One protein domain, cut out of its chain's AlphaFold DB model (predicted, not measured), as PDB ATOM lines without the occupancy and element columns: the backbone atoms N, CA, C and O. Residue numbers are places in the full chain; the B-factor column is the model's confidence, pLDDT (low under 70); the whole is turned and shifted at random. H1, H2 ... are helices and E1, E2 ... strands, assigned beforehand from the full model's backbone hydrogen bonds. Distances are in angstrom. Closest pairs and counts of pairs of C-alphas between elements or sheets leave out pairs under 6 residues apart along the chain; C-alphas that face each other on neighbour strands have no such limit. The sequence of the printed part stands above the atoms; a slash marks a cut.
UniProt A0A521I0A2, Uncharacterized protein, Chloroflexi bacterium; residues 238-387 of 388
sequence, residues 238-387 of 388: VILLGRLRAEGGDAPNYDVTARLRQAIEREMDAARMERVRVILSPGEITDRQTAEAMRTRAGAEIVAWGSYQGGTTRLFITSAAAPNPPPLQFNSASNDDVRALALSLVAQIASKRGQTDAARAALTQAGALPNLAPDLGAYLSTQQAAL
ATOM      1  N   VAL A 238     234.592 235.595 176.906       95.00
ATOM      2  CA  VAL A 238     234.872 235.459 175.474       95.00
ATOM      3  C   VAL A 238     236.369 235.299 175.226       95.00
ATOM      4  O   VAL A 238     237.179 236.121 175.660       95.00
ATOM      5  N   ILE A 239     236.716 234.268 174.455       96.25
ATOM      6  CA  ILE A 239     237.984 234.176 173.727       96.25
ATOM      7  C   ILE A 239     237.725 234.706 172.320       96.25
ATOM      8  O   ILE A 239     236.900 234.146 171.597       96.25
ATOM      9  N   LEU A 240     238.428 235.758 171.906       96.69
ATOM     10  CA  LEU A 240     238.366 236.245 170.531       96.69
ATOM     11  C   LEU A 240     239.527 235.647 169.728       96.69
ATOM     12  O   LEU A 240     240.694 235.878 170.037       96.69
ATOM     13  N   LEU A 241     239.216 234.898 168.676       97.56
ATOM     14  CA  LEU A 241     240.206 234.349 167.758       97.56
ATOM     15  C   LEU A 241     240.186 235.148 166.448       97.56
ATOM     16  O   LEU A 241     239.227 235.097 165.676       97.56
ATOM     17  N   GLY A 242     241.250 235.910 166.209       96.81
ATOM     18  CA  GLY A 242     241.512 236.583 164.943       96.81
ATOM     19  C   GLY A 242     241.661 235.576 163.803       96.81
ATOM     20  O   GLY A 242     242.246 234.509 163.993       96.81
ATOM     21  N   ARG A 243     241.165 235.916 162.606       95.88
ATOM     22  CA  ARG A 243     241.464 235.122 161.405       95.88
ATOM     23  C   ARG A 243     242.965 235.183 161.151       95.88
ATOM     24  O   ARG A 243     243.512 236.275 161.004       95.88
ATOM     25  N   LEU A 244     243.615 234.021 161.138       96.31
ATOM     26  CA  LEU A 244     245.055 233.934 160.931       96.31
ATOM     27  C   LEU A 244     245.371 234.164 159.453       96.31
ATOM     28  O   LEU A 244     244.767 233.543 158.575       96.31
ATOM     29  N   ARG A 245     246.314 235.065 159.186       94.38
ATOM     30  CA  ARG A 245     246.673 235.483 157.829       94.38
ATOM     31  C   ARG A 245     247.691 234.533 157.196       94.38
ATOM     32  O   ARG A 245     248.687 234.193 157.826       94.38
ATOM     33  N   ALA A 246     247.494 234.181 155.926       93.19
ATOM     34  CA  ALA A 246     248.530 233.523 155.133       93.19
ATOM     35  C   ALA A 246     249.676 234.501 154.812       93.19
ATOM     36  O   ALA A 246     249.463 235.547 154.191       93.19
ATOM     37  N   GLU A 247     250.893 234.149 155.211       91.81
ATOM     38  CA  GLU A 247     252.137 234.767 154.761       91.81
ATOM     39  C   GLU A 247     252.803 233.856 153.718       91.81
ATOM     40  O   GLU A 247     253.077 232.683 153.966       91.81
ATOM     41  N   GLY A 248     253.050 234.404 152.525       79.88
ATOM     42  CA  GLY A 248     253.466 233.630 151.351       79.88
ATOM     43  C   GLY A 248     252.290 233.042 150.557       79.88
ATOM     44  O   GLY A 248     251.153 233.006 151.021       79.88
ATOM     45  N   GLY A 249     252.564 232.610 149.322       78.94
ATOM     46  CA  GLY A 249     251.547 232.040 148.423       78.94
ATOM     47  C   GLY A 249     251.095 230.622 148.793       78.94
ATOM     48  O   GLY A 249     250.044 230.177 148.336       78.94
ATOM     49  N   ASP A 250     251.862 229.935 149.641       76.44
ATOM     50  CA  ASP A 250     251.648 228.542 150.034       76.44
ATOM     51  C   ASP A 250     250.772 228.441 151.290       76.44
ATOM     52  O   ASP A 250     251.208 228.019 152.368       76.44
ATOM     53  N   ALA A 251     249.509 228.848 151.154       78.62
ATOM     54  CA  ALA A 251     248.502 228.574 152.171       78.62
ATOM     55  C   ALA A 251     248.252 227.052 152.270       78.62
ATOM     56  O   ALA A 251     248.138 226.378 151.241       78.62
ATOM     57  N   PRO A 252     248.151 226.475 153.481       81.44
ATOM     58  CA  PRO A 252     247.855 225.063 153.636       81.44
ATOM     59  C   PRO A 252     246.417 224.764 153.190       81.44
ATOM     60  O   PRO A 252     245.521 225.594 153.317       81.44
ATOM     61  N   ASN A 253     246.166 223.530 152.747       83.62
ATOM     62  CA  ASN A 253     244.839 223.063 152.312       83.62
ATOM     63  C   ASN A 253     243.823 222.878 153.472       83.62
ATOM     64  O   ASN A 253     242.920 222.048 153.369       83.62
ATOM     65  N   TYR A 254     243.997 223.573 154.600       87.94
ATOM     66  CA  TYR A 254     243.124 223.528 155.772       87.94
ATOM     67  C   TYR A 254     243.077 224.896 156.463       87.94
ATOM     68  O   TYR A 254     244.078 225.607 156.526       87.94
ATOM     69  N   ASP A 255     241.920 225.256 157.023       93.12
ATOM     70  CA  ASP A 255     241.772 226.492 157.792       93.12
ATOM     71  C   ASP A 255     242.398 226.324 159.189       93.12
ATOM     72  O   ASP A 255     241.849 225.661 160.075       93.12
ATOM     73  N   VAL A 256     243.570 226.937 159.376       95.06
ATOM     74  CA  VAL A 256     244.302 226.968 160.650       95.06
ATOM     75  C   VAL A 256     243.456 227.589 161.770       95.06
ATOM     76  O   VAL A 256     243.481 227.105 162.903       95.06
ATOM     77  N   THR A 257     242.670 228.623 161.455       96.06
ATOM     78  CA  THR A 257     241.808 229.327 162.415       96.06
ATOM     79  C   THR A 257     240.688 228.405 162.887       96.06
ATOM     80  O   THR A 257     240.473 228.264 164.089       96.06
ATOM     81  N   ALA A 258     240.007 227.725 161.959       95.62
ATOM     82  CA  ALA A 258     238.947 226.774 162.292       95.62
ATOM     83  C   ALA A 258     239.478 225.578 163.101       95.62
ATOM     84  O   ALA A 258     238.854 225.178 164.086       95.62
ATOM     85  N   ARG A 259     240.656 225.045 162.741       96.31
ATOM     86  CA  ARG A 259     241.314 223.950 163.474       96.31
ATOM     87  C   ARG A 259     241.656 224.348 164.912       96.31
ATOM     88  O   ARG A 259     241.413 223.564 165.828       96.31
ATOM     89  N   LEU A 260     242.191 225.555 165.111       97.44
ATOM     90  CA  LEU A 260     242.502 226.082 166.439       97.44
ATOM     91  C   LEU A 260     241.225 226.345 167.252       97.44
ATOM     92  O   LEU A 260     241.162 225.935 168.408       97.44
ATOM     93  N   ARG A 261     240.181 226.925 166.641       97.62
ATOM     94  CA  ARG A 261     238.866 227.116 167.279       97.62
ATOM     95  C   ARG A 261     238.309 225.795 167.812       97.62
ATOM     96  O   ARG A 261     238.012 225.695 168.995       97.62
ATOM     97  N   GLN A 262     238.269 224.766 166.963       97.75
ATOM     98  CA  GLN A 262     237.760 223.441 167.320       97.75
ATOM     99  C   GLN A 262     238.598 222.764 168.418       97.75
ATOM    100  O   GLN A 262     238.067 222.009 169.227       97.75
ATOM    101  N   ALA A 263     239.915 223.001 168.459       98.00
ATOM    102  CA  ALA A 263     240.763 222.483 169.530       98.00
ATOM    103  C   ALA A 263     240.478 223.164 170.875       98.00
ATOM    104  O   ALA A 263     240.372 222.469 171.881       98.00
ATOM    105  N   ILE A 264     240.301 224.489 170.883       98.00
ATOM    106  CA  ILE A 264     239.936 225.250 172.085       98.00
ATOM    107  C   ILE A 264     238.550 224.825 172.590       98.00
ATOM    108  O   ILE A 264     238.414 224.523 173.770       98.00
ATOM    109  N   GLU A 265     237.557 224.726 171.698       97.44
ATOM    110  CA  GLU A 265     236.199 224.256 172.018       97.44
ATOM    111  C   GLU A 265     236.235 222.867 172.688       97.44
ATOM    112  O   GLU A 265     235.740 222.716 173.802       97.44
ATOM    113  N   ARG A 266     236.937 221.884 172.098       97.81
ATOM    114  CA  ARG A 266     237.056 220.527 172.674       97.81
ATOM    115  C   ARG A 266     237.684 220.487 174.069       97.81
ATOM    116  O   ARG A 266     237.223 219.722 174.911       97.81
ATOM    117  N   GLU A 267     238.756 221.243 174.315       98.12
ATOM    118  CA  GLU A 267     239.421 221.220 175.628       98.12
ATOM    119  C   GLU A 267     238.637 222.041 176.677       98.12
ATOM    120  O   GLU A 267     238.649 221.688 177.855       98.12
ATOM    121  N   MET A 268     237.885 223.075 176.266       96.81
ATOM    122  CA  MET A 268     236.914 223.768 177.130       96.81
ATOM    123  C   MET A 268     235.761 222.850 177.556       96.81
ATOM    124  O   MET A 268     235.410 222.829 178.738       96.81
ATOM    125  N   ASP A 269     235.207 222.072 176.621       96.31
ATOM    126  CA  ASP A 269     234.160 221.081 176.892       96.31
ATOM    127  C   ASP A 269     234.675 219.989 177.845       96.31
ATOM    128  O   ASP A 269     234.023 219.660 178.840       96.31
ATOM    129  N   ALA A 270     235.886 219.472 177.599       96.50
ATOM    130  CA  ALA A 270     236.535 218.479 178.458       96.50
ATOM    131  C   ALA A 270     236.779 219.002 179.887       96.50
ATOM    132  O   ALA A 270     236.554 218.277 180.858       96.50
ATOM    133  N   ALA A 271     237.173 220.270 180.024       96.06
ATOM    134  CA  ALA A 271     237.332 220.955 181.307       96.06
ATOM    135  C   ALA A 271     236.002 221.447 181.925       96.06
ATOM    136  O   ALA A 271     236.022 222.060 182.994       96.06
ATOM    137  N   ARG A 272     234.851 221.181 181.284       96.06
ATOM    138  CA  ARG A 272     233.501 221.606 181.707       96.06
ATOM    139  C   ARG A 272     233.400 223.116 181.971       96.06
ATOM    140  O   ARG A 272     232.790 223.555 182.947       96.06
ATOM    141  N   MET A 273     234.017 223.929 181.113       94.44
ATOM    142  CA  MET A 273     234.058 225.385 181.281       94.44
ATOM    143  C   MET A 273     232.746 226.064 180.870       94.44
ATOM    144  O   MET A 273     232.654 226.714 179.829       94.44
ATOM    145  N   GLU A 274     231.729 225.976 181.725       91.25
ATOM    146  CA  GLU A 274     230.461 226.683 181.525       91.25
ATOM    147  C   GLU A 274     230.671 228.199 181.349       91.25
ATOM    148  O   GLU A 274     231.500 228.813 182.033       91.25
ATOM    149  N   ARG A 275     229.887 228.834 180.466       92.88
ATOM    150  CA  ARG A 275     229.935 230.286 180.179       92.88
ATOM    151  C   ARG A 275     231.292 230.787 179.653       92.88
ATOM    152  O   ARG A 275     231.673 231.928 179.924       92.88
ATOM    153  N   VAL A 276     232.043 229.944 178.947       95.25
ATOM    154  CA  VAL A 276     233.144 230.375 178.071       95.25
ATOM    155  C   VAL A 276     232.741 230.090 176.629       95.25
ATOM    156  O   VAL A 276     232.207 229.022 176.343       95.25
ATOM    157  N   ARG A 277     233.022 231.014 175.709       95.62
ATOM    158  CA  ARG A 277     232.830 230.798 174.267       95.62
ATOM    159  C   ARG A 277     234.003 231.319 173.453       95.62
ATOM    160  O   ARG A 277     234.626 232.322 173.807       95.62
ATOM    161  N   VAL A 278     234.242 230.680 172.312       96.75
ATOM    162  CA  VAL A 278     235.170 231.175 171.293       96.75
ATOM    163  C   VAL A 278     234.378 231.950 170.242       96.75
ATOM    164  O   VAL A 278     233.396 231.451 169.698       96.75
ATOM    165  N   ILE A 279     234.792 233.179 169.949       95.75
ATOM    166  CA  ILE A 279     234.228 234.009 168.879       95.75
ATOM    167  C   ILE A 279     235.318 234.229 167.832       95.75
ATOM    168  O   ILE A 279     236.445 234.580 168.171       95.75
ATOM    169  N   LEU A 280     234.991 234.036 166.554       96.12
ATOM    170  CA  LEU A 280     235.885 234.415 165.462       96.12
ATOM    171  C   LEU A 280     235.751 235.914 165.177       96.12
ATOM    172  O   LEU A 280     234.638 236.422 165.034       96.12
ATOM    173  N   SER A 281     236.876 236.615 165.053       94.75
ATOM    174  CA  SER A 281     236.884 237.994 164.557       94.75
ATOM    175  C   SER A 281     236.349 238.043 163.117       94.75
ATOM    176  O   SER A 281     236.759 237.215 162.296       94.75
ATOM    177  N   PRO A 282     235.497 239.023 162.756       88.69
ATOM    178  CA  PRO A 282     235.042 239.191 161.376       88.69
ATOM    179  C   PRO A 282     236.179 239.610 160.427       88.69
ATOM    180  O   PRO A 282     236.123 239.308 159.236       88.69
ATOM    181  N   GLY A 283     237.213 240.283 160.947       90.06
ATOM    182  CA  GLY A 283     238.374 240.757 160.191       90.06
ATOM    183  C   GLY A 283     239.698 240.159 160.666       90.06
ATOM    184  O   GLY A 283     239.801 239.615 161.770       90.06
ATOM    185  N   GLU A 284     240.726 240.287 159.828       93.56
ATOM    186  CA  GLU A 284     242.113 240.030 160.223       93.56
ATOM    187  C   GLU A 284     242.554 241.026 161.305       93.56
ATOM    188  O   GLU A 284     242.163 242.194 161.295       93.56
ATOM    189  N   ILE A 285     243.385 240.559 162.233       96.38
ATOM    190  CA  ILE A 285     244.005 241.385 163.271       96.38
ATOM    191  C   ILE A 285     245.499 241.403 162.959       96.38
ATOM    192  O   ILE A 285     246.174 240.386 163.103       96.38
ATOM    193  N   THR A 286     245.992 242.536 162.465       94.56
ATOM    194  CA  THR A 286     247.363 242.688 161.949       94.56
ATOM    195  C   THR A 286     248.370 243.168 162.984       94.56
ATOM    196  O   THR A 286     249.575 243.033 162.784       94.56
ATOM    197  N   ASP A 287     247.892 243.771 164.069       95.81
ATOM    198  CA  ASP A 287     248.712 244.473 165.044       95.81
ATOM    199  C   ASP A 287     248.068 244.466 166.441       95.81
ATOM    200  O   ASP A 287     246.871 244.215 166.617       95.81
ATOM    201  N   ARG A 288     248.884 244.785 167.448       95.25
ATOM    202  CA  ARG A 288     248.485 244.766 168.859       95.25
ATOM    203  C   ARG A 288     247.463 245.840 169.223       95.25
ATOM    204  O   ARG A 288     246.643 245.594 170.102       95.25
ATOM    205  N   GLN A 289     247.507 247.015 168.599       95.56
ATOM    206  CA  GLN A 289     246.581 248.100 168.921       95.56
ATOM    207  C   GLN A 289     245.169 247.740 168.447       95.56
ATOM    208  O   GLN A 289     244.209 247.887 169.203       95.56
ATOM    209  N   THR A 290     245.056 247.163 167.250       95.25
ATOM    210  CA  THR A 290     243.822 246.558 166.738       95.25
ATOM    211  C   THR A 290     243.357 245.402 167.628       95.25
ATOM    212  O   THR A 290     242.179 245.352 167.981       95.25
ATOM    213  N   ALA A 291     244.261 244.511 168.055       96.00
ATOM    214  CA  ALA A 291     243.924 243.403 168.954       96.00
ATOM    215  C   ALA A 291     243.338 243.884 170.291       96.00
ATOM    216  O   ALA A 291     242.296 243.389 170.716       96.00
ATOM    217  N   GLU A 292     243.960 244.876 170.931       95.69
ATOM    218  CA  GLU A 292     243.523 245.422 172.222       95.69
ATOM    219  C   GLU A 292     242.224 246.240 172.107       95.69
ATOM    220  O   GLU A 292     241.342 246.153 172.969       95.69
ATOM    221  N   ALA A 293     242.048 246.974 171.003       94.00
ATOM    222  CA  ALA A 293     240.796 247.659 170.694       94.00
ATOM    223  C   ALA A 293     239.644 246.661 170.481       94.00
ATOM    224  O   ALA A 293     238.541 246.875 170.990       94.00
ATOM    225  N   MET A 294     239.894 245.548 169.780       94.44
ATOM    226  CA  MET A 294     238.916 244.469 169.632       94.44
ATOM    227  C   MET A 294     238.654 243.738 170.952       94.44
ATOM    228  O   MET A 294     237.493 243.460 171.246       94.44
ATOM    229  N   ARG A 295     239.687 243.492 171.774       94.94
ATOM    230  CA  ARG A 295     239.555 242.903 173.116       94.94
ATOM    231  C   ARG A 295     238.577 243.706 173.966       94.94
ATOM    232  O   ARG A 295     237.579 243.173 174.445       94.94
ATOM    233  N   THR A 296     238.848 245.004 174.073       93.94
ATOM    234  CA  THR A 296     238.059 245.961 174.853       93.94
ATOM    235  C   THR A 296     236.633 246.077 174.315       93.94
ATOM    236  O   THR A 296     235.682 246.005 175.087       93.94
ATOM    237  N   ARG A 297     236.457 246.188 172.989       92.75
ATOM    238  CA  ARG A 297     235.131 246.306 172.354       92.75
ATOM    239  C   ARG A 297     234.276 245.043 172.497       92.75
ATOM    240  O   ARG A 297     233.067 245.159 172.647       92.75
ATOM    241  N   ALA A 298     234.878 243.858 172.411       91.69
ATOM    242  CA  ALA A 298     234.160 242.586 172.496       91.69
ATOM    243  C   ALA A 298     233.913 242.112 173.941       91.69
ATOM    244  O   ALA A 298     233.193 241.136 174.136       91.69
ATOM    245  N   GLY A 299     234.530 242.754 174.942       93.56
ATOM    246  CA  GLY A 299     234.572 242.231 176.312       93.56
ATOM    247  C   GLY A 299     235.371 240.926 176.427       93.56
ATOM    248  O   GLY A 299     235.104 240.112 177.307       93.56
ATOM    249  N   ALA A 300     236.323 240.693 175.517       95.12
ATOM    250  CA  ALA A 300     237.099 239.460 175.484       95.12
ATOM    251  C   ALA A 300     238.192 239.454 176.564       95.12
ATOM    252  O   ALA A 300     238.867 240.457 176.809       95.12
ATOM    253  N   GLU A 301     238.414 238.295 177.180       95.44
ATOM    254  CA  GLU A 301     239.500 238.125 178.150       95.44
ATOM    255  C   GLU A 301     240.850 237.990 177.438       95.44
ATOM    256  O   GLU A 301     241.855 238.586 177.833       95.44
ATOM    257  N   ILE A 302     240.842 237.215 176.352       96.25
ATOM    258  CA  ILE A 302     242.009 236.856 175.556       96.25
ATOM    259  C   ILE A 302     241.678 237.080 174.081       96.25
ATOM    260  O   ILE A 302     240.637 236.628 173.599       96.25
ATOM    261  N   VAL A 303     242.589 237.735 173.361       97.12
ATOM    262  CA  VAL A 303     242.606 237.777 171.895       97.12
ATOM    263  C   VAL A 303     243.818 237.012 171.389       97.12
ATOM    264  O   VAL A 303     244.951 237.358 171.721       97.12
ATOM    265  N   ALA A 304     243.587 235.994 170.567       97.44
ATOM    266  CA  ALA A 304     244.631 235.271 169.850       97.44
ATOM    267  C   ALA A 304     244.604 235.691 168.374       97.44
ATOM    268  O   ALA A 304     243.548 235.665 167.748       97.44
ATOM    269  N   TRP A 305     245.737 236.108 167.814       97.81
ATOM    270  CA  TRP A 305     245.842 236.620 166.440       97.81
ATOM    271  C   TRP A 305     247.226 236.347 165.845       97.81
ATOM    272  O   TRP A 305     248.133 235.943 166.564       97.81
ATOM    273  N   GLY A 306     247.413 236.550 164.540       97.44
ATOM    274  CA  GLY A 306     248.714 236.371 163.894       97.44
ATOM    275  C   GLY A 306     248.625 235.809 162.481       97.44
ATOM    276  O   GLY A 306     247.640 236.017 161.769       97.44
ATOM    277  N   SER A 307     249.671 235.095 162.080       96.44
ATOM    278  CA  SER A 307     249.876 234.636 160.708       96.44
ATOM    279  C   SER A 307     250.463 233.228 160.637       96.44
ATOM    280  O   SER A 307     250.922 232.673 161.637       96.44
ATOM    281  N   TYR A 308     250.426 232.620 159.454       96.25
ATOM    282  CA  TYR A 308     251.035 231.321 159.184       96.25
ATOM    283  C   TYR A 308     251.746 231.301 157.830       96.25
ATOM    284  O   TYR A 308     251.297 231.925 156.874       96.25
ATOM    285  N   GLN A 309     252.821 230.520 157.733       94.88
ATOM    286  CA  GLN A 309     253.587 230.288 156.512       94.88
ATOM    287  C   GLN A 309     254.062 228.830 156.483       94.88
ATOM    288  O   GLN A 309     254.699 228.365 157.428       94.88
ATOM    289  N   GLY A 310     253.757 228.089 155.411       85.31
ATOM    290  CA  GLY A 310     254.313 226.745 155.183       85.31
ATOM    291  C   GLY A 310     254.017 225.696 156.271       85.31
ATOM    292  O   GLY A 310     254.748 224.718 156.385       85.31
ATOM    293  N   GLY A 311     252.972 225.895 157.083       89.44
ATOM    294  CA  GLY A 311     252.621 225.042 158.230       89.44
ATOM    295  C   GLY A 311     253.130 225.543 159.588       89.44
ATOM    296  O   GLY A 311     252.603 225.130 160.618       89.44
ATOM    297  N   THR A 312     254.072 226.485 159.622       95.44
ATOM    298  CA  THR A 312     254.437 227.200 160.854       95.44
ATOM    299  C   THR A 312     253.446 228.336 161.086       95.44
ATOM    300  O   THR A 312     253.176 229.125 160.185       95.44
ATOM    301  N   THR A 313     252.897 228.439 162.294       97.12
ATOM    302  CA  THR A 313     252.030 229.545 162.723       97.12
ATOM    303  C   THR A 313     252.752 230.397 163.750       97.12
ATOM    304  O   THR A 313     253.310 229.873 164.712       97.12
ATOM    305  N   ARG A 314     252.712 231.715 163.549       97.62
ATOM    306  CA  ARG A 314     253.197 232.736 164.470       97.62
ATOM    307  C   ARG A 314     251.999 233.414 165.122       97.62
ATOM    308  O   ARG A 314     251.324 234.235 164.502       97.62
ATOM    309  N   LEU A 315     251.743 233.067 166.378       97.75
ATOM    310  CA  LEU A 315     250.608 233.557 167.146       97.75
ATOM    311  C   LEU A 315     251.041 234.589 168.186       97.75
ATOM    312  O   LEU A 315     252.000 234.403 168.933       97.75
ATOM    313  N   PHE A 316     250.272 235.658 168.271       97.44
ATOM    314  CA  PHE A 316     250.315 236.663 169.312       97.44
ATOM    315  C   PHE A 316     249.088 236.476 170.204       97.44
ATOM    316  O   PHE A 316     247.965 236.312 169.724       97.44
ATOM    317  N   ILE A 317     249.307 236.511 171.515       96.81
ATOM    318  CA  ILE A 317     248.243 236.487 172.517       96.81
ATOM    319  C   ILE A 317     248.205 237.872 173.165       96.81
ATOM    320  O   ILE A 317     249.241 238.470 173.448       96.81
ATOM    321  N   THR A 318     247.013 238.426 173.348       96.44
ATOM    322  CA  THR A 318     246.792 239.720 174.000       96.44
ATOM    323  C   THR A 318     245.731 239.528 175.073       96.44
ATOM    324  O   THR A 318     244.589 239.191 174.764       96.44
ATOM    325  N   SER A 319     246.117 239.685 176.338       95.00
ATOM    326  CA  SER A 319     245.243 239.519 177.501       95.00
ATOM    327  C   SER A 319     245.524 240.603 178.538       95.00
ATOM    328  O   SER A 319     246.602 241.201 178.551       95.00
ATOM    329  N   ALA A 320     244.568 240.844 179.437       88.88
ATOM    330  CA  ALA A 320     244.735 241.827 180.510       88.88
ATOM    331  C   ALA A 320     245.873 241.463 181.489       88.88
ATOM    332  O   ALA A 320     246.510 242.352 182.047       88.88
ATOM    333  N   ALA A 321     246.143 240.167 181.679       86.12
ATOM    334  CA  ALA A 321     247.185 239.673 182.582       86.12
ATOM    335  C   ALA A 321     248.608 239.790 182.001       86.12
ATOM    336  O   ALA A 321     249.571 239.921 182.754       86.12
ATOM    337  N   ALA A 322     248.752 239.744 180.674       83.75
ATOM    338  CA  ALA A 322     250.036 239.828 179.986       83.75
ATOM    339  C   ALA A 322     249.896 240.690 178.714       83.75
ATOM    340  O   ALA A 322     249.549 240.169 177.651       83.75
ATOM    341  N   PRO A 323     250.188 242.005 178.774       75.06
ATOM    342  CA  PRO A 323     249.957 242.912 177.644       75.06
ATOM    343  C   PRO A 323     250.962 242.755 176.485       75.06
ATOM    344  O   PRO A 323     250.749 243.300 175.401       75.06
ATOM    345  N   ASN A 324     252.079 242.044 176.688       86.94
ATOM    346  CA  ASN A 324     253.130 241.874 175.677       86.94
ATOM    347  C   ASN A 324     253.922 240.555 175.846       86.94
ATOM    348  O   ASN A 324     255.123 240.603 176.127       86.94
ATOM    349  N   PRO A 325     253.294 239.371 175.705       90.88
ATOM    350  CA  PRO A 325     254.041 238.123 175.591       90.88
ATOM    351  C   PRO A 325     254.835 238.092 174.270       90.88
ATOM    352  O   PRO A 325     254.423 238.721 173.284       90.88
ATOM    353  N   PRO A 326     255.957 237.352 174.210       94.50
ATOM    354  CA  PRO A 326     256.635 237.084 172.947       94.50
ATOM    355  C   PRO A 326     255.706 236.306 171.991       94.50
ATOM    356  O   PRO A 326     254.851 235.547 172.454       94.50
ATOM    357  N   PRO A 327     255.855 236.472 170.663       96.56
ATOM    358  CA  PRO A 327     255.111 235.673 169.697       96.56
ATOM    359  C   PRO A 327     255.475 234.193 169.824       96.56
ATOM    360  O   PRO A 327     256.653 233.848 169.890       96.56
ATOM    361  N   LEU A 328     254.463 233.333 169.802       97.38
ATOM    362  CA  LEU A 328     254.605 231.884 169.849       97.38
ATOM    363  C   LEU A 328     254.711 231.335 168.432       97.38
ATOM    364  O   LEU A 328     253.851 231.623 167.598       97.38
ATOM    365  N   GLN A 329     255.732 230.525 168.164       97.88
ATOM    366  CA  GLN A 329     255.843 229.771 166.917       97.88
ATOM    367  C   GLN A 329     255.558 228.296 167.178       97.88
ATOM    368  O   GLN A 329     256.133 227.695 168.084       97.88
ATOM    369  N   PHE A 330     254.667 227.712 166.383       97.56
ATOM    370  CA  PHE A 330     254.313 226.298 166.475       97.56
ATOM    371  C   PHE A 330     253.917 225.735 165.109       97.56
ATOM    372  O   PHE A 330     253.595 226.485 164.184       97.56
ATOM    373  N   ASN A 331     253.928 224.414 164.963       97.19
ATOM    374  CA  ASN A 331     253.513 223.749 163.738       97.19
ATOM    375  C   ASN A 331     251.993 223.528 163.753       97.19
ATOM    376  O   ASN A 331     251.492 222.616 164.409       97.19
ATOM    377  N   SER A 332     251.236 224.315 162.987       95.88
ATOM    378  CA  SER A 332     249.777 224.163 162.901       95.88
ATOM    379  C   SER A 332     249.316 222.904 162.169       95.88
ATOM    380  O   SER A 332     248.123 222.580 162.212       95.88
ATOM    381  N   ALA A 333     250.232 222.161 161.535       95.06
ATOM    382  CA  ALA A 333     249.953 220.822 161.040       95.06
ATOM    383  C   ALA A 333     249.958 219.778 162.173       95.06
ATOM    384  O   ALA A 333     249.223 218.789 162.072       95.06
ATOM    385  N   SER A 334     250.721 220.008 163.250       96.94
ATOM    386  CA  SER A 334     250.823 219.120 164.413       96.94
ATOM    387  C   SER A 334     249.553 219.170 165.268       96.94
ATOM    388  O   SER A 334     249.036 220.240 165.588       96.94
ATOM    389  N   ASN A 335     249.033 217.998 165.645       97.00
ATOM    390  CA  ASN A 335     247.926 217.917 166.602       97.00
ATOM    391  C   ASN A 335     248.380 218.291 168.015       97.00
ATOM    392  O   ASN A 335     247.619 218.936 168.732       97.00
ATOM    393  N   ASP A 336     249.604 217.917 168.390       98.00
ATOM    394  CA  ASP A 336     250.130 218.105 169.741       98.00
ATOM    395  C   ASP A 336     250.369 219.590 170.043       98.00
ATOM    396  O   ASP A 336     249.901 220.079 171.067       98.00
ATOM    397  N   ASP A 337     250.957 220.347 169.107       98.00
ATOM    398  CA  ASP A 337     251.132 221.802 169.247       98.00
ATOM    399  C   ASP A 337     249.788 222.541 169.355       98.00
ATOM    400  O   ASP A 337     249.583 223.367 170.245       98.00
ATOM    401  N   VAL A 338     248.842 222.235 168.456       98.06
ATOM    402  CA  VAL A 338     247.511 222.868 168.449       98.06
ATOM    403  C   VAL A 338     246.752 222.555 169.746       98.06
ATOM    404  O   VAL A 338     246.055 223.421 170.278       98.06
ATOM    405  N   ARG A 339     246.906 221.340 170.283       98.19
ATOM    406  CA  ARG A 339     246.292 220.911 171.543       98.19
ATOM    407  C   ARG A 339     246.957 221.543 172.767       98.19
ATOM    408  O   ARG A 339     246.255 222.022 173.651       98.19
ATOM    409  N   ALA A 340     248.285 221.594 172.807       98.31
ATOM    410  CA  ALA A 340     249.045 222.267 173.856       98.31
ATOM    411  C   ALA A 340     248.699 223.758 173.944       98.31
ATOM    412  O   ALA A 340     248.466 224.283 175.034       98.31
ATOM    413  N   LEU A 341     248.586 224.427 172.794       98.12
ATOM    414  CA  LEU A 341     248.127 225.807 172.716       98.12
ATOM    415  C   LEU A 341     246.692 225.957 173.250       98.12
ATOM    416  O   LEU A 341     246.451 226.831 174.083       98.12
ATOM    417  N   ALA A 342     245.757 225.097 172.833       98.31
ATOM    418  CA  ALA A 342     244.378 225.114 173.329       98.31
ATOM    419  C   ALA A 342     244.303 224.948 174.860       98.31
ATOM    420  O   ALA A 342     243.672 225.760 175.538       98.31
ATOM    421  N   LEU A 343     245.027 223.972 175.414       98.38
ATOM    422  CA  LEU A 343     245.150 223.757 176.859       98.38
ATOM    423  C   LEU A 343     245.767 224.963 177.588       98.38
ATOM    424  O   LEU A 343     245.325 225.303 178.684       98.38
ATOM    425  N   SER A 344     246.735 225.660 176.983       97.69
ATOM    426  CA  SER A 344     247.327 226.875 177.567       97.69
ATOM    427  C   SER A 344     246.348 228.057 177.647       97.69
ATOM    428  O   SER A 344     246.435 228.870 178.568       97.69
ATOM    429  N   LEU A 345     245.396 228.145 176.711       97.19
ATOM    430  CA  LEU A 345     244.336 229.159 176.711       97.19
ATOM    431  C   LEU A 345     243.250 228.812 177.741       97.19
ATOM    432  O   LEU A 345     242.861 229.672 178.530       97.19
ATOM    433  N   VAL A 346     242.837 227.540 177.801       97.06
ATOM    434  CA  VAL A 346     241.955 226.992 178.850       97.06
ATOM    435  C   VAL A 346     242.525 227.273 180.244       97.06
ATOM    436  O   VAL A 346     241.817 227.785 181.111       97.06
ATOM    437  N   ALA A 347     243.824 227.034 180.450       97.19
ATOM    438  CA  ALA A 347     244.484 227.271 181.729       97.19
ATOM    439  C   ALA A 347     244.496 228.747 182.155       97.19
ATOM    440  O   ALA A 347     244.245 229.042 183.323       97.19
ATOM    441  N   GLN A 348     244.734 229.682 181.229       96.06
ATOM    442  CA  GLN A 348     244.675 231.121 181.523       96.06
ATOM    443  C   GLN A 348     243.279 231.542 182.008       96.06
ATOM    444  O   GLN A 348     243.154 232.295 182.974       96.06
ATOM    445  N   ILE A 349     242.222 231.008 181.393       95.81
ATOM    446  CA  ILE A 349     240.831 231.322 181.749       95.81
ATOM    447  C   ILE A 349     240.452 230.676 183.084       95.81
ATOM    448  O   ILE A 349     239.864 231.340 183.937       95.81
ATOM    449  N   ALA A 350     240.840 229.418 183.305       95.94
ATOM    450  CA  ALA A 350     240.655 228.730 184.581       95.94
ATOM    451  C   ALA A 350     241.367 229.483 185.721       95.94
ATOM    452  O   ALA A 350     240.755 229.771 186.750       95.94
ATOM    453  N   SER A 351     242.612 229.921 185.504       95.56
ATOM    454  CA  SER A 351     243.359 230.748 186.458       95.56
ATOM    455  C   SER A 351     242.625 232.056 186.763       95.56
ATOM    456  O   SER A 351     242.457 232.412 187.927       95.56
ATOM    457  N   LYS A 352     242.111 232.752 185.738       94.19
ATOM    458  CA  LYS A 352     241.367 234.012 185.906       94.19
ATOM    459  C   LYS A 352     239.999 233.836 186.584       94.19
ATOM    460  O   LYS A 352     239.450 234.798 187.113       94.19
ATOM    461  N   ARG A 353     239.463 232.610 186.610       94.31
ATOM    462  CA  ARG A 353     238.285 232.194 187.396       94.31
ATOM    463  C   ARG A 353     238.618 231.758 188.832       94.31
ATOM    464  O   ARG A 353     237.706 231.385 189.561       94.31
ATOM    465  N   GLY A 354     239.891 231.757 189.235       95.06
ATOM    466  CA  GLY A 354     240.338 231.204 190.520       95.06
ATOM    467  C   GLY A 354     240.376 229.670 190.569       95.06
ATOM    468  O   GLY A 354     240.604 229.095 191.627       95.06
ATOM    469  N   GLN A 355     240.182 228.987 189.435       95.81
ATOM    470  CA  GLN A 355     240.223 227.526 189.311       95.81
ATOM    471  C   GLN A 355     241.676 227.051 189.122       95.81
ATOM    472  O   GLN A 355     242.043 226.488 188.088       95.81
ATOM    473  N   THR A 356     242.525 227.322 190.115       96.06
ATOM    474  CA  THR A 356     243.982 227.095 190.065       96.06
ATOM    475  C   THR A 356     244.363 225.640 189.800       96.06
ATOM    476  O   THR A 356     245.275 225.392 189.013       96.06
ATOM    477  N   ASP A 357     243.646 224.673 190.374       96.19
ATOM    478  CA  ASP A 357     243.913 223.248 190.142       96.19
ATOM    479  C   ASP A 357     243.564 222.807 188.715       96.19
ATOM    480  O   ASP A 357     244.329 222.066 188.099       96.19
ATOM    481  N   ALA A 358     242.471 223.323 188.140       95.88
ATOM    482  CA  ALA A 358     242.117 223.068 186.742       95.88
ATOM    483  C   ALA A 358     243.134 223.710 185.780       95.88
ATOM    484  O   ALA A 358     243.559 223.080 184.813       95.88
ATOM    485  N   ALA A 359     243.588 224.933 186.083       97.12
ATOM    486  CA  ALA A 359     244.638 225.608 185.323       97.12
ATOM    487  C   ALA A 359     245.971 224.841 185.366       97.12
ATOM    488  O   ALA A 359     246.620 224.650 184.334       97.12
ATOM    489  N   ARG A 360     246.353 224.344 186.550       97.44
ATOM    490  CA  ARG A 360     247.549 223.519 186.747       97.44
ATOM    491  C   ARG A 360     247.438 222.192 185.997       97.44
ATOM    492  O   ARG A 360     248.358 221.858 185.258       97.44
ATOM    493  N   ALA A 361     246.314 221.484 186.117       97.25
ATOM    494  CA  ALA A 361     246.065 220.230 185.408       97.25
ATOM    495  C   ALA A 361     246.156 220.402 183.881       97.25
ATOM    496  O   ALA A 361     246.866 219.641 183.225       97.25
ATOM    497  N   ALA A 362     245.527 221.444 183.326       97.75
ATOM    498  CA  ALA A 362     245.583 221.745 181.896       97.75
ATOM    499  C   ALA A 362     247.015 222.050 181.411       97.75
ATOM    500  O   ALA A 362     247.432 221.531 180.375       97.75
ATOM    501  N   LEU A 363     247.812 222.819 182.167       98.00
ATOM    502  CA  LEU A 363     249.217 223.077 181.817       98.00
ATOM    503  C   LEU A 363     250.127 221.858 182.002       98.00
ATOM    504  O   LEU A 363     251.075 221.700 181.232       98.00
ATOM    505  N   THR A 364     249.873 220.998 182.991       97.81
ATOM    506  CA  THR A 364     250.585 219.721 183.144       97.81
ATOM    507  C   THR A 364     250.279 218.795 181.967       97.81
ATOM    508  O   THR A 364     251.204 218.239 181.383       97.81
ATOM    509  N   GLN A 365     249.011 218.694 181.560       98.00
ATOM    510  CA  GLN A 365     248.596 217.934 180.380       98.00
ATOM    511  C   GLN A 365     249.210 218.502 179.093       98.00
ATOM    512  O   GLN A 365     249.689 217.731 178.267       98.00
ATOM    513  N   ALA A 366     249.256 219.831 178.936       98.06
ATOM    514  CA  ALA A 366     249.887 220.480 177.787       98.06
ATOM    515  C   ALA A 366     251.386 220.161 177.699       98.06
ATOM    516  O   ALA A 366     251.866 219.788 176.636       98.06
ATOM    517  N   GLY A 367     252.113 220.262 178.819       97.62
ATOM    518  CA  GLY A 367     253.548 219.964 178.886       97.62
ATOM    519  C   GLY A 367     253.905 218.476 178.783       97.62
ATOM    520  O   GLY A 367     255.073 218.154 178.588       97.62
ATOM    521  N   ALA A 368     252.925 217.575 178.903       98.06
ATOM    522  CA  ALA A 368     253.099 216.132 178.731       98.06
ATOM    523  C   ALA A 368     252.907 215.655 177.276       98.06
ATOM    524  O   ALA A 368     253.116 214.475 176.989       98.06
ATOM    525  N   LEU A 369     252.493 216.538 176.359       97.94
ATOM    526  CA  LEU A 369     252.332 216.194 174.947       97.94
ATOM    527  C   LEU A 369     253.704 216.021 174.260       97.94
ATOM    528  O   LEU A 369     254.643 216.764 174.557       97.94
ATOM    529  N   PRO A 370     253.851 215.042 173.350       97.06
ATOM    530  CA  PRO A 370     255.112 214.794 172.661       97.06
ATOM    531  C   PRO A 370     255.382 215.845 171.573       97.06
ATOM    532  O   PRO A 370     254.469 216.488 171.064       97.06
ATOM    533  N   ASN A 371     256.648 215.963 171.159       95.81
ATOM    534  CA  ASN A 371     257.075 216.707 169.962       95.81
ATOM    535  C   ASN A 371     256.652 218.191 169.895       95.81
ATOM    536  O   ASN A 371     256.490 218.730 168.800       95.81
ATOM    537  N   LEU A 372     256.494 218.851 171.045       97.69
ATOM    538  CA  LEU A 372     256.132 220.267 171.109       97.69
ATOM    539  C   LEU A 372     257.184 221.169 170.459       97.69
ATOM    540  O   LEU A 372     258.391 220.985 170.647       97.69
ATOM    541  N   ALA A 373     256.718 222.206 169.763       97.38
ATOM    542  CA  ALA A 373     257.566 223.285 169.283       97.38
ATOM    543  C   ALA A 373     258.349 223.932 170.453       97.38
ATOM    544  O   ALA A 373     257.750 224.218 171.496       97.38
ATOM    545  N   PRO A 374     259.663 224.218 170.307       97.44
ATOM    546  CA  PRO A 374     260.487 224.738 171.404       97.44
ATOM    547  C   PRO A 374     259.943 226.021 172.049       97.44
ATOM    548  O   PRO A 374     259.898 226.115 173.276       97.44
ATOM    549  N   ASP A 375     259.469 226.973 171.237       96.00
ATOM    550  CA  ASP A 375     258.877 228.236 171.705       96.00
ATOM    551  C   ASP A 375     257.606 227.987 172.545       96.00
ATOM    552  O   ASP A 375     257.386 228.646 173.564       96.00
ATOM    553  N   LEU A 376     256.789 226.999 172.158       96.94
ATOM    554  CA  LEU A 376     255.570 226.621 172.873       96.94
ATOM    555  C   LEU A 376     255.891 225.902 174.194       96.94
ATOM    556  O   LEU A 376     255.305 226.233 175.222       96.94
ATOM    557  N   GLY A 377     256.864 224.986 174.201       97.31
ATOM    558  CA  GLY A 377     257.346 224.328 175.422       97.31
ATOM    559  C   GLY A 377     257.946 225.315 176.435       97.31
ATOM    560  O   GLY A 377     257.662 225.233 177.635       97.31
ATOM    561  N   ALA A 378     258.709 226.303 175.959       96.81
ATOM    562  CA  ALA A 378     259.222 227.393 176.789       96.81
ATOM    563  C   ALA A 378     258.083 228.243 177.380       96.81
ATOM    564  O   ALA A 378     258.058 228.480 178.589       96.81
ATOM    565  N   TYR A 379     257.098 228.633 176.562       96.25
ATOM    566  CA  TYR A 379     255.926 229.388 177.014       96.25
ATOM    567  C   TYR A 379     255.103 228.636 178.069       96.25
ATOM    568  O   TYR A 379     254.782 229.208 179.112       96.25
ATOM    569  N   LEU A 380     254.816 227.348 177.851       96.81
ATOM    570  CA  LEU A 380     254.132 226.496 178.830       96.81
ATOM    571  C   LEU A 380     254.899 226.425 180.154       96.81
ATOM    572  O   LEU A 380     254.290 226.518 181.217       96.81
ATOM    573  N   SER A 381     256.228 226.325 180.098       96.69
ATOM    574  CA  SER A 381     257.083 226.311 181.291       96.69
ATOM    575  C   SER A 381     257.000 227.633 182.068       96.69
ATOM    576  O   SER A 381     256.912 227.622 183.295       96.69
ATOM    577  N   THR A 382     256.951 228.777 181.374       95.81
ATOM    578  CA  THR A 382     256.714 230.092 181.999       95.81
ATOM    579  C   THR A 382     255.316 230.190 182.620       95.81
ATOM    580  O   THR A 382     255.191 230.669 183.745       95.81
ATOM    581  N   GLN A 383     254.272 229.699 181.943       95.44
ATOM    582  CA  GLN A 383     252.906 229.671 182.487       95.44
ATOM    583  C   GLN A 383     252.806 228.776 183.735       95.44
ATOM    584  O   GLN A 383     252.214 229.176 184.733       95.44
ATOM    585  N   GLN A 384     253.440 227.597 183.730       96.38
ATOM    586  CA  GLN A 384     253.503 226.713 184.901       96.38
ATOM    587  C   GLN A 384     254.251 227.352 186.080       96.38
ATOM    588  O   GLN A 384     253.863 227.144 187.228       96.38
ATOM    589  N   ALA A 385     255.313 228.120 185.815       95.62
ATOM    590  CA  ALA A 385     256.045 228.848 186.849       95.62
ATOM    591  C   ALA A 385     255.213 229.986 187.467       95.62
ATOM    592  O   ALA A 385     255.346 230.236 188.657       95.62
ATOM    593  N   ALA A 386     254.331 230.625 186.693       93.94
ATOM    594  CA  ALA A 386     253.438 231.686 187.167       93.94
ATOM    595  C   ALA A 386     252.225 231.188 187.992       93.94
ATOM    596  O   ALA A 386     251.513 232.008 188.564       93.94
ATOM    597  N   LEU A 387     251.982 229.869 188.061       93.25
ATOM    598  CA  LEU A 387     250.948 229.231 188.906       93.25
ATOM    599  C   LEU A 387     251.507 228.574 190.190       93.25
ATOM    600  O   LEU A 387     250.829 227.738 190.811       93.25
TER     601      LEU A 387
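Overview. This is residues 238 to 387 of the 388 residues of an uncharacterized protein of Chloroflexi bacterium (UniProt A0A521I0A2). A strongly twisted sheet of five strands has H1 over one face and H2 over the other, and a bundle of three helices, H3, H4 and H5, joins it through H3, which packs on the same side as H1. H4 covers the side of H3 away from the sheet, and H5 reaches only the edge strand E5. The printed part has 150 residues, with five named helices and five named strands in the order E1 H1 E2 H2 E3 E4 E5 H3 H4 H5. The sheet is mixed, in the order E2 E1 E3 E4 E5, and the class is mixed, helices and strands. The whole is compact and rounded, with a radius of gyration of the C-alphas of 14.2 A and spans of 43 by 37 by 26 A.

Arrangement. In the sheet E2, residues 276 to 284, is parallel to E1, residues 238 to 243, with N 241 and O 279 at 2.8 A. E1 is parallel to E3, residues 300 to 309, with N 242 and O 304 at 2.8 A. E3, E4, residues 312 to 319, and E5, residues 328 to 331, form a meander, each strand the antiparallel neighbour of the one before; N 305 and O 316 are 2.9 A apart, N 315 and O 328 2.8 A. H1, residues 256 to 270, and H2, residues 288 to 298, lie on opposite faces. E1, H1, E2 form a strand-helix-strand unit, two parallel neighbour strands joined through a helix, and E2, H2, E3 a split one, with E1 between its strands; both crossovers are right-handed. H2 has a height over the sheet of 8.4 A. H3, residues 335 to 352, is the hub: it touches H1 with residues 338 to 346 alone, closest C-alphas Ile 264 and Ala 342 at 4.6 A, at a steep tilt of 55 degrees. With H1 and H3 on one face and H2 on the other, the domain has three layers. H3, H4, residues 356 to 367, and H5, residues 374 to 385, form an up and down bundle, each helix running against the one before. H3 and H4 touch, closest C-alphas Ala 347 and Ala 359 at 4.0 A, at a shallow tilt of 16 degrees. H4 and H5 touch, closest C-alphas Leu 363 and Gln 384 at 6.4 A. H5 only grazes the sheet, with residues 374 to 379. In H1, H2, H3, H4 and H5 every O i to N i+4 pair is within hydrogen-bond range.

Along the chain. E1 begins at C-alpha 238, (234.872, 235.459, 175.474). E3 is 26.8 A long, H3 26.0 A, E4 22.7 A, E2 22.2 A and H1 21.2 A. H3 begins at C-alpha 335, (247.926, 217.917, 166.602), and H5 ends at C-alpha 385, (256.045, 228.848, 186.849).

Size, cuts and confidence. The C-alphas farthest apart, of Gly 249 and Gly 354, are 43.6 A apart. The printed part has no cut. The link E1 to H1, 12 residues, is long; its residues 245 to 246 pair parallel with residues 307 to 308 of E3. Mean pLDDT of the printed part is 94.9, and no printed residue is under 70.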